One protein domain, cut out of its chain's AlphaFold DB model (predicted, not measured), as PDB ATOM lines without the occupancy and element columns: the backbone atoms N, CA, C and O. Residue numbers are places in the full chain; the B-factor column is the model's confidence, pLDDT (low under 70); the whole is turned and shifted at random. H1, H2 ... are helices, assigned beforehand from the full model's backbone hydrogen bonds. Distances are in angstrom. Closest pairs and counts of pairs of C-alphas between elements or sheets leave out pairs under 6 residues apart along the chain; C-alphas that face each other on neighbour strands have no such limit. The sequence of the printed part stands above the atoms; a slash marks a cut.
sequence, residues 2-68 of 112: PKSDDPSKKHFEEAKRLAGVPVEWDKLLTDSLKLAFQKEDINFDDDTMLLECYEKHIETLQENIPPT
ATOM      1  N   PRO A   2      28.136 -40.544 -11.874       75.81
ATOM      2  CA  PRO A   2      26.808 -40.053 -12.241       75.81
ATOM      3  C   PRO A   2      26.869 -39.307 -13.583       75.81
ATOM      4  O   PRO A   2      27.831 -38.584 -13.843       75.81
ATOM      5  N   LYS A   3      25.878 -39.492 -14.456       71.75
ATOM      6  CA  LYS A   3      25.761 -38.738 -15.718       71.75
ATOM      7  C   LYS A   3      25.507 -37.256 -15.446       71.75
ATOM      8  O   LYS A   3      25.876 -36.400 -16.245       71.75
ATOM      9  N   SER A   4      24.920 -36.941 -14.298       70.88
ATOM     10  CA  SER A   4      24.806 -35.590 -13.759       70.88
ATOM     11  C   SER A   4      26.160 -34.904 -13.542       70.88
ATOM     12  O   SER A   4      26.213 -33.678 -13.654       70.88
ATOM     13  N   ASP A   5      27.235 -35.674 -13.349       74.06
ATOM     14  CA  ASP A   5      28.608 -35.190 -13.176       74.06
ATOM     15  C   ASP A   5      29.416 -35.157 -14.489       74.06
ATOM     16  O   ASP A   5      30.622 -34.891 -14.473       74.06
ATOM     17  N   ASP A   6      28.786 -35.422 -15.640       77.00
ATOM     18  CA  ASP A   6      29.467 -35.408 -16.935       77.00
ATOM     19  C   ASP A   6      30.028 -34.000 -17.254       77.00
ATOM     20  O   ASP A   6      29.279 -33.015 -17.263       77.00
ATOM     21  N   PRO A   7      31.336 -33.861 -17.553       75.62
ATOM     22  CA  PRO A   7      31.946 -32.576 -17.897       75.62
ATOM     23  C   PRO A   7      31.268 -31.861 -19.072       75.62
ATOM     24  O   PRO A   7      31.211 -30.630 -19.090       75.62
ATOM     25  N   SER A   8      30.714 -32.608 -20.032       73.62
ATOM     26  CA  SER A   8      29.980 -32.054 -21.175       73.62
ATOM     27  C   SER A   8      28.732 -31.278 -20.755       73.62
ATOM     28  O   SER A   8      28.365 -30.311 -21.422       73.62
ATOM     29  N   LYS A   9      28.132 -31.618 -19.608       76.31
ATOM     30  CA  LYS A   9      26.977 -30.905 -19.060       76.31
ATOM     31  C   LYS A   9      27.332 -29.468 -18.689       76.31
ATOM     32  O   LYS A   9      26.567 -28.562 -18.986       76.31
ATOM     33  N   LYS A  10      28.526 -29.233 -18.130       77.06
ATOM     34  CA  LYS A  10      29.000 -27.874 -17.799       77.06
ATOM     35  C   LYS A  10      29.150 -27.007 -19.047       77.06
ATOM     36  O   LYS A  10      28.736 -25.853 -19.035       77.06
ATOM     37  N   HIS A  11      29.700 -27.578 -20.119       75.94
ATOM     38  CA  HIS A  11      29.802 -26.890 -21.408       75.94
ATOM     39  C   HIS A  11      28.425 -26.574 -21.991       75.94
ATOM     40  O   HIS A  11      28.219 -25.486 -22.514       75.94
ATOM     41  N   PHE A  12      27.472 -27.499 -21.870       78.69
ATOM     42  CA  PHE A  12      26.114 -27.289 -22.357       78.69
ATOM     43  C   PHE A  12      25.370 -26.197 -21.578       78.69
ATOM     44  O   PHE A  12      24.724 -25.354 -22.192       78.69
ATOM     45  N   GLU A  13      25.498 -26.159 -20.249       81.75
ATOM     46  CA  GLU A  13      24.908 -25.094 -19.426       81.75
ATOM     47  C   GLU A  13      25.516 -23.720 -19.733       81.75
ATOM     48  O   GLU A  13      24.793 -22.732 -19.877       81.75
ATOM     49  N   GLU A  14      26.836 -23.647 -19.917       82.69
ATOM     50  CA  GLU A  14      27.487 -22.400 -20.326       82.69
ATOM     51  C   GLU A  14      27.057 -21.972 -21.736       82.69
ATOM     52  O   GLU A  14      26.747 -20.802 -21.966       82.69
ATOM     53  N   ALA A  15      26.942 -22.918 -22.671       82.12
ATOM     54  CA  ALA A  15      26.445 -22.656 -24.015       82.12
ATOM     55  C   ALA A  15      25.005 -22.122 -24.009       82.12
ATOM     56  O   ALA A  15      24.715 -21.145 -24.701       82.12
ATOM     57  N   LYS A  16      24.107 -22.706 -23.201       83.12
ATOM     58  CA  LYS A  16      22.740 -22.190 -23.004       83.12
ATOM     59  C   LYS A  16      22.756 -20.758 -22.484       83.12
ATOM     60  O   LYS A  16      22.020 -19.917 -22.998       83.12
ATOM     61  N   ARG A  17      23.615 -20.479 -21.496       84.44
ATOM     62  CA  ARG A  17      23.776 -19.145 -20.911       84.44
ATOM     63  C   ARG A  17      24.224 -18.129 -21.962       84.44
ATOM     64  O   ARG A  17      23.632 -17.056 -22.049       84.44
ATOM     65  N   LEU A  18      25.229 -18.465 -22.774       84.88
ATOM     66  CA  LEU A  18      25.730 -17.608 -23.858       84.88
ATOM     67  C   LEU A  18      24.695 -17.400 -24.970       84.88
ATOM     68  O   LEU A  18      24.577 -16.298 -25.501       84.88
ATOM     69  N   ALA A  19      23.915 -18.432 -25.290       84.81
ATOM     70  CA  ALA A  19      22.836 -18.367 -26.272       84.81
ATOM     71  C   ALA A  19      21.567 -17.660 -25.752       84.81
ATOM     72  O   ALA A  19      20.610 -17.499 -26.510       84.81
ATOM     73  N   GLY A  20      21.538 -17.239 -24.480       87.25
ATOM     74  CA  GLY A  20      20.380 -16.583 -23.871       87.25
ATOM     75  C   GLY A  20      19.161 -17.498 -23.748       87.25
ATOM     76  O   GLY A  20      18.032 -17.007 -23.762       87.25
ATOM     77  N   VAL A  21      19.371 -18.817 -23.660       85.12
ATOM     78  CA  VAL A  21      18.289 -19.786 -23.467       85.12
ATOM     79  C   VAL A  21      17.693 -19.573 -22.069       85.12
ATOM     80  O   VAL A  21      18.430 -19.646 -21.084       85.12
ATOM     81  N   PRO A  22      16.380 -19.299 -21.954       87.44
ATOM     82  CA  PRO A  22      15.734 -19.113 -20.658       87.44
ATOM     83  C   PRO A  22      15.837 -20.367 -19.781       87.44
ATOM     84  O   PRO A  22      15.667 -21.482 -20.272       87.44
ATOM     85  N   VAL A  23      16.050 -20.195 -18.475       82.00
ATOM     86  CA  VAL A  23      16.184 -21.306 -17.506       82.00
ATOM     87  C   VAL A  23      14.902 -22.147 -17.428       82.00
ATOM     88  O   VAL A  23      14.933 -23.343 -17.141       82.00
ATOM     89  N   GLU A  24      13.757 -21.552 -17.753       88.81
ATOM     90  CA  GLU A  24      12.464 -22.225 -17.838       88.81
ATOM     91  C   GLU A  24      12.454 -23.364 -18.870       88.81
ATOM     92  O   GLU A  24      11.625 -24.270 -18.758       88.81
ATOM     93  N   TRP A  25      13.381 -23.372 -19.838       85.56
ATOM     94  CA  TRP A  25      13.537 -24.482 -20.778       85.56
ATOM     95  C   TRP A  25      13.945 -25.782 -20.094       85.56
ATOM     96  O   TRP A  25      13.435 -26.835 -20.466       85.56
ATOM     97  N   ASP A  26      14.796 -25.737 -19.071       84.56
ATOM     98  CA  ASP A  26      15.200 -26.954 -18.359       84.56
ATOM     99  C   ASP A  26      14.038 -27.552 -17.578       84.56
ATOM    100  O   ASP A  26      13.834 -28.772 -17.561       84.56
ATOM    101  N   LYS A  27      13.219 -26.675 -16.990       87.25
ATOM    102  CA  LYS A  27      11.969 -27.071 -16.349       87.25
ATOM    103  C   LYS A  27      11.010 -27.688 -17.367       87.25
ATOM    104  O   LYS A  27      10.486 -28.766 -17.116       87.25
ATOM    105  N   LEU A  28      10.821 -27.048 -18.522       90.50
ATOM    106  CA  LEU A  28       9.965 -27.562 -19.593       90.50
ATOM    107  C   LEU A  28      10.425 -28.942 -20.080       90.50
ATOM    108  O   LEU A  28       9.594 -29.837 -20.235       90.50
ATOM    109  N   LEU A  29      11.728 -29.129 -20.308       87.75
ATOM    110  CA  LEU A  29      12.298 -30.407 -20.740       87.75
ATOM    111  C   LEU A  29      12.063 -31.501 -19.693       87.75
ATOM    112  O   LEU A  29      11.615 -32.596 -20.030       87.75
ATOM    113  N   THR A  30      12.304 -31.184 -18.420       88.69
ATOM    114  CA  THR A  30      12.098 -32.118 -17.306       88.69
ATOM    115  C   THR A  30      10.625 -32.503 -17.170       88.69
ATOM    116  O   THR A  30      10.303 -33.689 -17.132       88.69
ATOM    117  N   ASP A  31       9.721 -31.523 -17.165       91.44
ATOM    118  CA  ASP A  31       8.277 -31.751 -17.046       91.44
ATOM    119  C   ASP A  31       7.727 -32.537 -18.245       91.44
ATOM    120  O   ASP A  31       6.870 -33.404 -18.082       91.44
ATOM    121  N   SER A  32       8.257 -32.292 -19.446       91.75
ATOM    122  CA  SER A  32       7.878 -33.042 -20.649       91.75
ATOM    123  C   SER A  32       8.247 -34.521 -20.537       91.75
ATOM    124  O   SER A  32       7.455 -35.380 -20.919       91.75
ATOM    125  N   LEU A  33       9.423 -34.837 -19.982       91.56
ATOM    126  CA  LEU A  33       9.846 -36.223 -19.755       91.56
ATOM    127  C   LEU A  33       9.029 -36.895 -18.651       91.56
ATOM    128  O   LEU A  33       8.616 -38.042 -18.819       91.56
ATOM    129  N   LYS A  34       8.726 -36.176 -17.566       93.12
ATOM    130  CA  LYS A  34       7.829 -36.657 -16.505       93.12
ATOM    131  C   LYS A  34       6.448 -37.003 -17.040       93.12
ATOM    132  O   LYS A  34       5.914 -38.065 -16.726       93.12
ATOM    133  N   LEU A  35       5.898 -36.133 -17.888       92.69
ATOM    134  CA  LEU A  35       4.618 -36.355 -18.548       92.69
ATOM    135  C   LEU A  35       4.676 -37.567 -19.486       92.69
ATOM    136  O   LEU A  35       3.808 -38.433 -19.408       92.69
ATOM    137  N   ALA A  36       5.698 -37.652 -20.345       90.88
ATOM    138  CA  ALA A  36       5.855 -38.756 -21.290       90.88
ATOM    139  C   ALA A  36       5.979 -40.107 -20.570       90.88
ATOM    140  O   ALA A  36       5.268 -41.057 -20.900       90.88
ATOM    141  N   PHE A  37       6.827 -40.182 -19.546       94.12
ATOM    142  CA  PHE A  37       7.048 -41.402 -18.769       94.12
ATOM    143  C   PHE A  37       5.994 -41.641 -17.683       94.12
ATOM    144  O   PHE A  37       6.043 -42.670 -17.012       94.12
ATOM    145  N   GLN A  38       5.037 -40.718 -17.516       91.56
ATOM    146  CA  GLN A  38       4.008 -40.748 -16.472       91.56
ATOM    147  C   GLN A  38       4.612 -41.014 -15.081       91.56
ATOM    148  O   GLN A  38       4.107 -41.821 -14.296       91.56
ATOM    149  N   LYS A  39       5.747 -40.364 -14.801       92.88
ATOM    150  CA  LYS A  39       6.565 -40.595 -13.608       92.88
ATOM    151  C   LYS A  39       7.165 -39.280 -13.124       92.88
ATOM    152  O   LYS A  39       7.901 -38.630 -13.855       92.88
ATOM    153  N   GLU A  40       6.881 -38.916 -11.876       91.88
ATOM    154  CA  GLU A  40       7.389 -37.677 -11.267       91.88
ATOM    155  C   GLU A  40       8.843 -37.787 -10.802       91.88
ATOM    156  O   GLU A  40       9.640 -36.871 -11.013       91.88
ATOM    157  N   ASP A  41       9.202 -38.926 -10.211       91.25
ATOM    158  CA  ASP A  41      10.521 -39.148  -9.622       91.25
ATOM    159  C   ASP A  41      11.436 -39.869 -10.618       91.25
ATOM    160  O   ASP A  41      11.693 -41.070 -10.503       91.25
ATOM    161  N   ILE A  42      11.883 -39.145 -11.646       89.81
ATOM    162  CA  ILE A  42      12.857 -39.648 -12.624       89.81
ATOM    163  C   ILE A  42      14.271 -39.386 -12.105       89.81
ATOM    164  O   ILE A  42      14.678 -38.236 -11.935       89.81
ATOM    165  N   ASN A  43      15.039 -40.458 -11.912       90.38
ATOM    166  CA  ASN A  43      16.470 -40.366 -11.671       90.38
ATOM    167  C   ASN A  43      17.235 -40.481 -12.998       90.38
ATOM    168  O   ASN A  43      17.342 -41.561 -13.570       90.38
ATOM    169  N   PHE A  44      17.801 -39.369 -13.470       85.62
ATOM    170  CA  PHE A  44      18.572 -39.331 -14.719       85.62
ATOM    171  C   PHE A  44      19.934 -40.046 -14.649       85.62
ATOM    172  O   PHE A  44      20.573 -40.228 -15.685       85.62
ATOM    173  N   ASP A  45      20.366 -40.460 -13.458       89.88
ATOM    174  CA  ASP A  45      21.590 -41.239 -13.245       89.88
ATOM    175  C   ASP A  45      21.345 -42.756 -13.159       89.88
ATOM    176  O   ASP A  45      22.299 -43.517 -13.006       89.88
ATOM    177  N   ASP A  46      20.087 -43.203 -13.250       92.56
ATOM    178  CA  ASP A  46      19.706 -44.616 -13.190       92.56
ATOM    179  C   ASP A  46      19.312 -45.142 -14.577       92.56
ATOM    180  O   ASP A  46      18.183 -44.988 -15.041       92.56
ATOM    181  N   ASP A  47      20.267 -45.779 -15.250       91.88
ATOM    182  CA  ASP A  47      20.094 -46.319 -16.601       91.88
ATOM    183  C   ASP A  47      18.979 -47.359 -16.680       91.88
ATOM    184  O   ASP A  47      18.230 -47.369 -17.655       91.88
ATOM    185  N   THR A  48      18.847 -48.203 -15.656       95.19
ATOM    186  CA  THR A  48      17.812 -49.239 -15.609       95.19
ATOM    187  C   THR A  48      16.436 -48.590 -15.557       95.19
ATOM    188  O   THR A  48      15.579 -48.908 -16.377       95.19
ATOM    189  N   MET A  49      16.252 -47.606 -14.669       93.75
ATOM    190  CA  MET A  49      14.999 -46.854 -14.582       93.75
ATOM    191  C   MET A  49      14.656 -46.164 -15.907       93.75
ATOM    192  O   MET A  49      13.498 -46.175 -16.327       93.75
ATOM    193  N   LEU A  50      15.640 -45.545 -16.566       93.38
ATOM    194  CA  LEU A  50      15.418 -44.836 -17.827       93.38
ATOM    195  C   LEU A  50      15.043 -45.786 -18.972       93.38
ATOM    196  O   LEU A  50      14.163 -45.448 -19.765       93.38
ATOM    197  N   LEU A  51      15.672 -46.963 -19.050       95.31
ATOM    198  CA  LEU A  51      15.332 -47.991 -20.036       95.31
ATOM    199  C   LEU A  51      13.913 -48.525 -19.821       95.31
ATOM    200  O   LEU A  51      13.128 -48.545 -20.765       95.31
ATOM    201  N   GLU A  52      13.545 -48.848 -18.579       95.81
ATOM    202  CA  GLU A  52      12.188 -49.296 -18.240       95.81
ATOM    203  C   GLU A  52      11.131 -48.237 -18.588       95.81
ATOM    204  O   GLU A  52      10.078 -48.551 -19.145       95.81
ATOM    205  N   CYS A  53      11.407 -46.959 -18.296       95.38
ATOM    206  CA  CYS A  53      10.505 -45.860 -18.648       95.38
ATOM    207  C   CYS A  53      10.339 -45.722 -20.168       95.38
ATOM    208  O   CYS A  53       9.224 -45.505 -20.646       95.38
ATOM    209  N   TYR A  54      11.432 -45.857 -20.924       94.81
ATOM    210  CA  TYR A  54      11.425 -45.797 -22.384       94.81
ATOM    211  C   TYR A  54      10.601 -46.933 -23.002       94.81
ATOM    212  O   TYR A  54       9.712 -46.670 -23.815       94.81
ATOM    213  N   GLU A  55      10.856 -48.178 -22.595       96.06
ATOM    214  CA  GLU A  55      10.152 -49.360 -23.107       96.06
ATOM    215  C   GLU A  55       8.656 -49.282 -22.796       96.06
ATOM    216  O   GLU A  55       7.826 -49.341 -23.707       96.06
ATOM    217  N   LYS A  56       8.309 -49.006 -21.533       96.19
ATOM    218  CA  LYS A  56       6.916 -48.872 -21.098       96.19
ATOM    219  C   LYS A  56       6.176 -47.757 -21.833       96.19
ATOM    220  O   LYS A  56       4.992 -47.902 -22.144       96.19
ATOM    221  N   HIS A  57       6.836 -46.630 -22.099       95.56
ATOM    222  CA  HIS A  57       6.229 -45.530 -22.846       95.56
ATOM    223  C   HIS A  57       5.851 -45.962 -24.270       95.56
ATOM    224  O   HIS A  57       4.737 -45.694 -24.721       95.56
ATOM    225  N   ILE A  58       6.747 -46.676 -24.958       95.25
ATOM    226  CA  ILE A  58       6.494 -47.182 -26.312       95.25
ATOM    227  C   ILE A  58       5.370 -48.219 -26.309       95.25
ATOM    228  O   ILE A  58       4.473 -48.120 -27.147       95.25
ATOM    229  N   GLU A  59       5.388 -49.172 -25.375       96.19
ATOM    230  CA  GLU A  59       4.320 -50.170 -25.219       96.19
ATOM    231  C   GLU A  59       2.967 -49.495 -24.988       96.19
ATOM    232  O   GLU A  59       2.013 -49.751 -25.718       96.19
ATOM    233  N   THR A  60       2.911 -48.527 -24.068       95.25
ATOM    234  CA  THR A  60       1.689 -47.766 -23.781       95.25
ATOM    235  C   THR A  60       1.148 -47.084 -25.043       95.25
ATOM    236  O   THR A  60      -0.056 -47.126 -25.299       95.25
ATOM    237  N   LEU A  61       2.006 -46.472 -25.867       95.00
ATOM    238  CA  LEU A  61       1.578 -45.861 -27.131       95.00
ATOM    239  C   LEU A  61       1.046 -46.904 -28.125       95.00
ATOM    240  O   LEU A  61       0.021 -46.662 -28.762       95.00
ATOM    241  N   GLN A  62       1.716 -48.052 -28.251       96.25
ATOM    242  CA  GLN A  62       1.307 -49.134 -29.153       96.25
ATOM    243  C   GLN A  62      -0.014 -49.789 -28.738       96.25
ATOM    244  O   GLN A  62      -0.811 -50.149 -29.603       96.25
ATOM    245  N   GLU A  63      -0.271 -49.914 -27.436       96.88
ATOM    246  CA  GLU A  63      -1.508 -50.481 -26.896       96.88
ATOM    247  C   GLU A  63      -2.704 -49.531 -27.036       96.88
ATOM    248  O   GLU A  63      -3.825 -49.970 -27.298       96.88
ATOM    249  N   ASN A  64      -2.481 -48.224 -26.857       96.94
ATOM    250  CA  ASN A  64      -3.567 -47.247 -26.751       96.94
ATOM    251  C   ASN A  64      -3.887 -46.524 -28.069       96.94
ATOM    252  O   ASN A  64      -4.981 -45.969 -28.208       96.94
ATOM    253  N   ILE A  65      -2.973 -46.507 -29.047       97.31
ATOM    254  CA  ILE A  65      -3.211 -45.878 -30.353       97.31
ATOM    255  C   ILE A  65      -3.597 -46.959 -31.371       97.31
ATOM    256  O   ILE A  65      -2.824 -47.888 -31.597       97.31
ATOM    257  N   PRO A  66      -4.754 -46.839 -32.055       97.62
ATOM    258  CA  PRO A  66      -5.139 -47.789 -33.093       97.62
ATOM    259  C   PRO A  66      -4.041 -47.947 -34.161       97.62
ATOM    260  O   PRO A  66      -3.538 -46.926 -34.639       97.62
ATOM    261  N   PRO A  67      -3.727 -49.174 -34.629       95.00
ATOM    262  CA  PRO A  67      -2.642 -49.403 -35.590       95.00
ATOM    263  C   PRO A  67      -2.773 -48.611 -36.897       95.00
ATOM    264  O   PRO A  67      -1.783 -48.253 -37.517       95.00
ATOM    265  N   THR A  68      -3.997 -48.276 -37.314       96.75
ATOM    266  CA  THR A  68      -4.245 -47.450 -38.510       96.75
ATOM    267  C   THR A  68      -3.880 -45.975 -38.327       96.75
ATOM    268  O   THR A  68      -3.822 -45.237 -39.306       96.75
TER     269      THR A  68
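What this domain is: This is residues 2 to 68 of the 112 residues of an uncharacterized protein of Schistosoma mattheei (UniProt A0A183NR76). Three helices follow one another as the sides of a loose, open frame: H1 forms one side, set off from the other two helices, H2 runs away from it, and the end of H2 meets the middle of H3. Residues 61 to 68 stick out at the far end, and residues 6 to 12 stand free as well. The printed part has 67 residues with three named helices, H1, H2 and H3 in that order, and no named strand; the class is all helix. The whole is loose, with a radius of gyration of the C-alphas of 15.2 A, and elongated, spanning 44 by 25 by 20 A.

How they stand to each other: Start with H1, residues 7 to 18, which touches no helix. A tight link of 5 residues leads to H2, residues 24 to 37, yet H1 and H2 are apart. Next look at H3, residues 47 to 64, which is also apart from H1. H2 and H3 touch, H2 with residues 36 to 37 alone and H3 with residues 53 to 57 alone. Their closest C-alphas, those of Phe 37 and Cys 53, are 5.6 A apart. H2 and H3 run the same way at a steep tilt of 64 degrees. In H2 and H3 every O i to N i+4 pair is within hydrogen-bond range; in H1, 7 of 8 are.

Where its parts are: Find C-alpha 7 at (31.946, -32.576, -17.897); from there H1 runs 17.3 A to C-alpha 18. H2 starts at C-alpha 24, (12.464, -22.225, -17.838), and covers 19.9 A to C-alpha 37. H3, the longest helix, spans 25.8 A from C-alpha 47 to C-alpha 64 at (-3.567, -47.247, -26.751).

The domain as a whole: The two C-alphas farthest apart, those of Leu 18 and Thr 68, are 44.8 A apart. The printed part has no cut and no long link; the link from H2 to H3, 9 residues, is short. The mean pLDDT of the printed part is 88.5, and no printed residue is under 70.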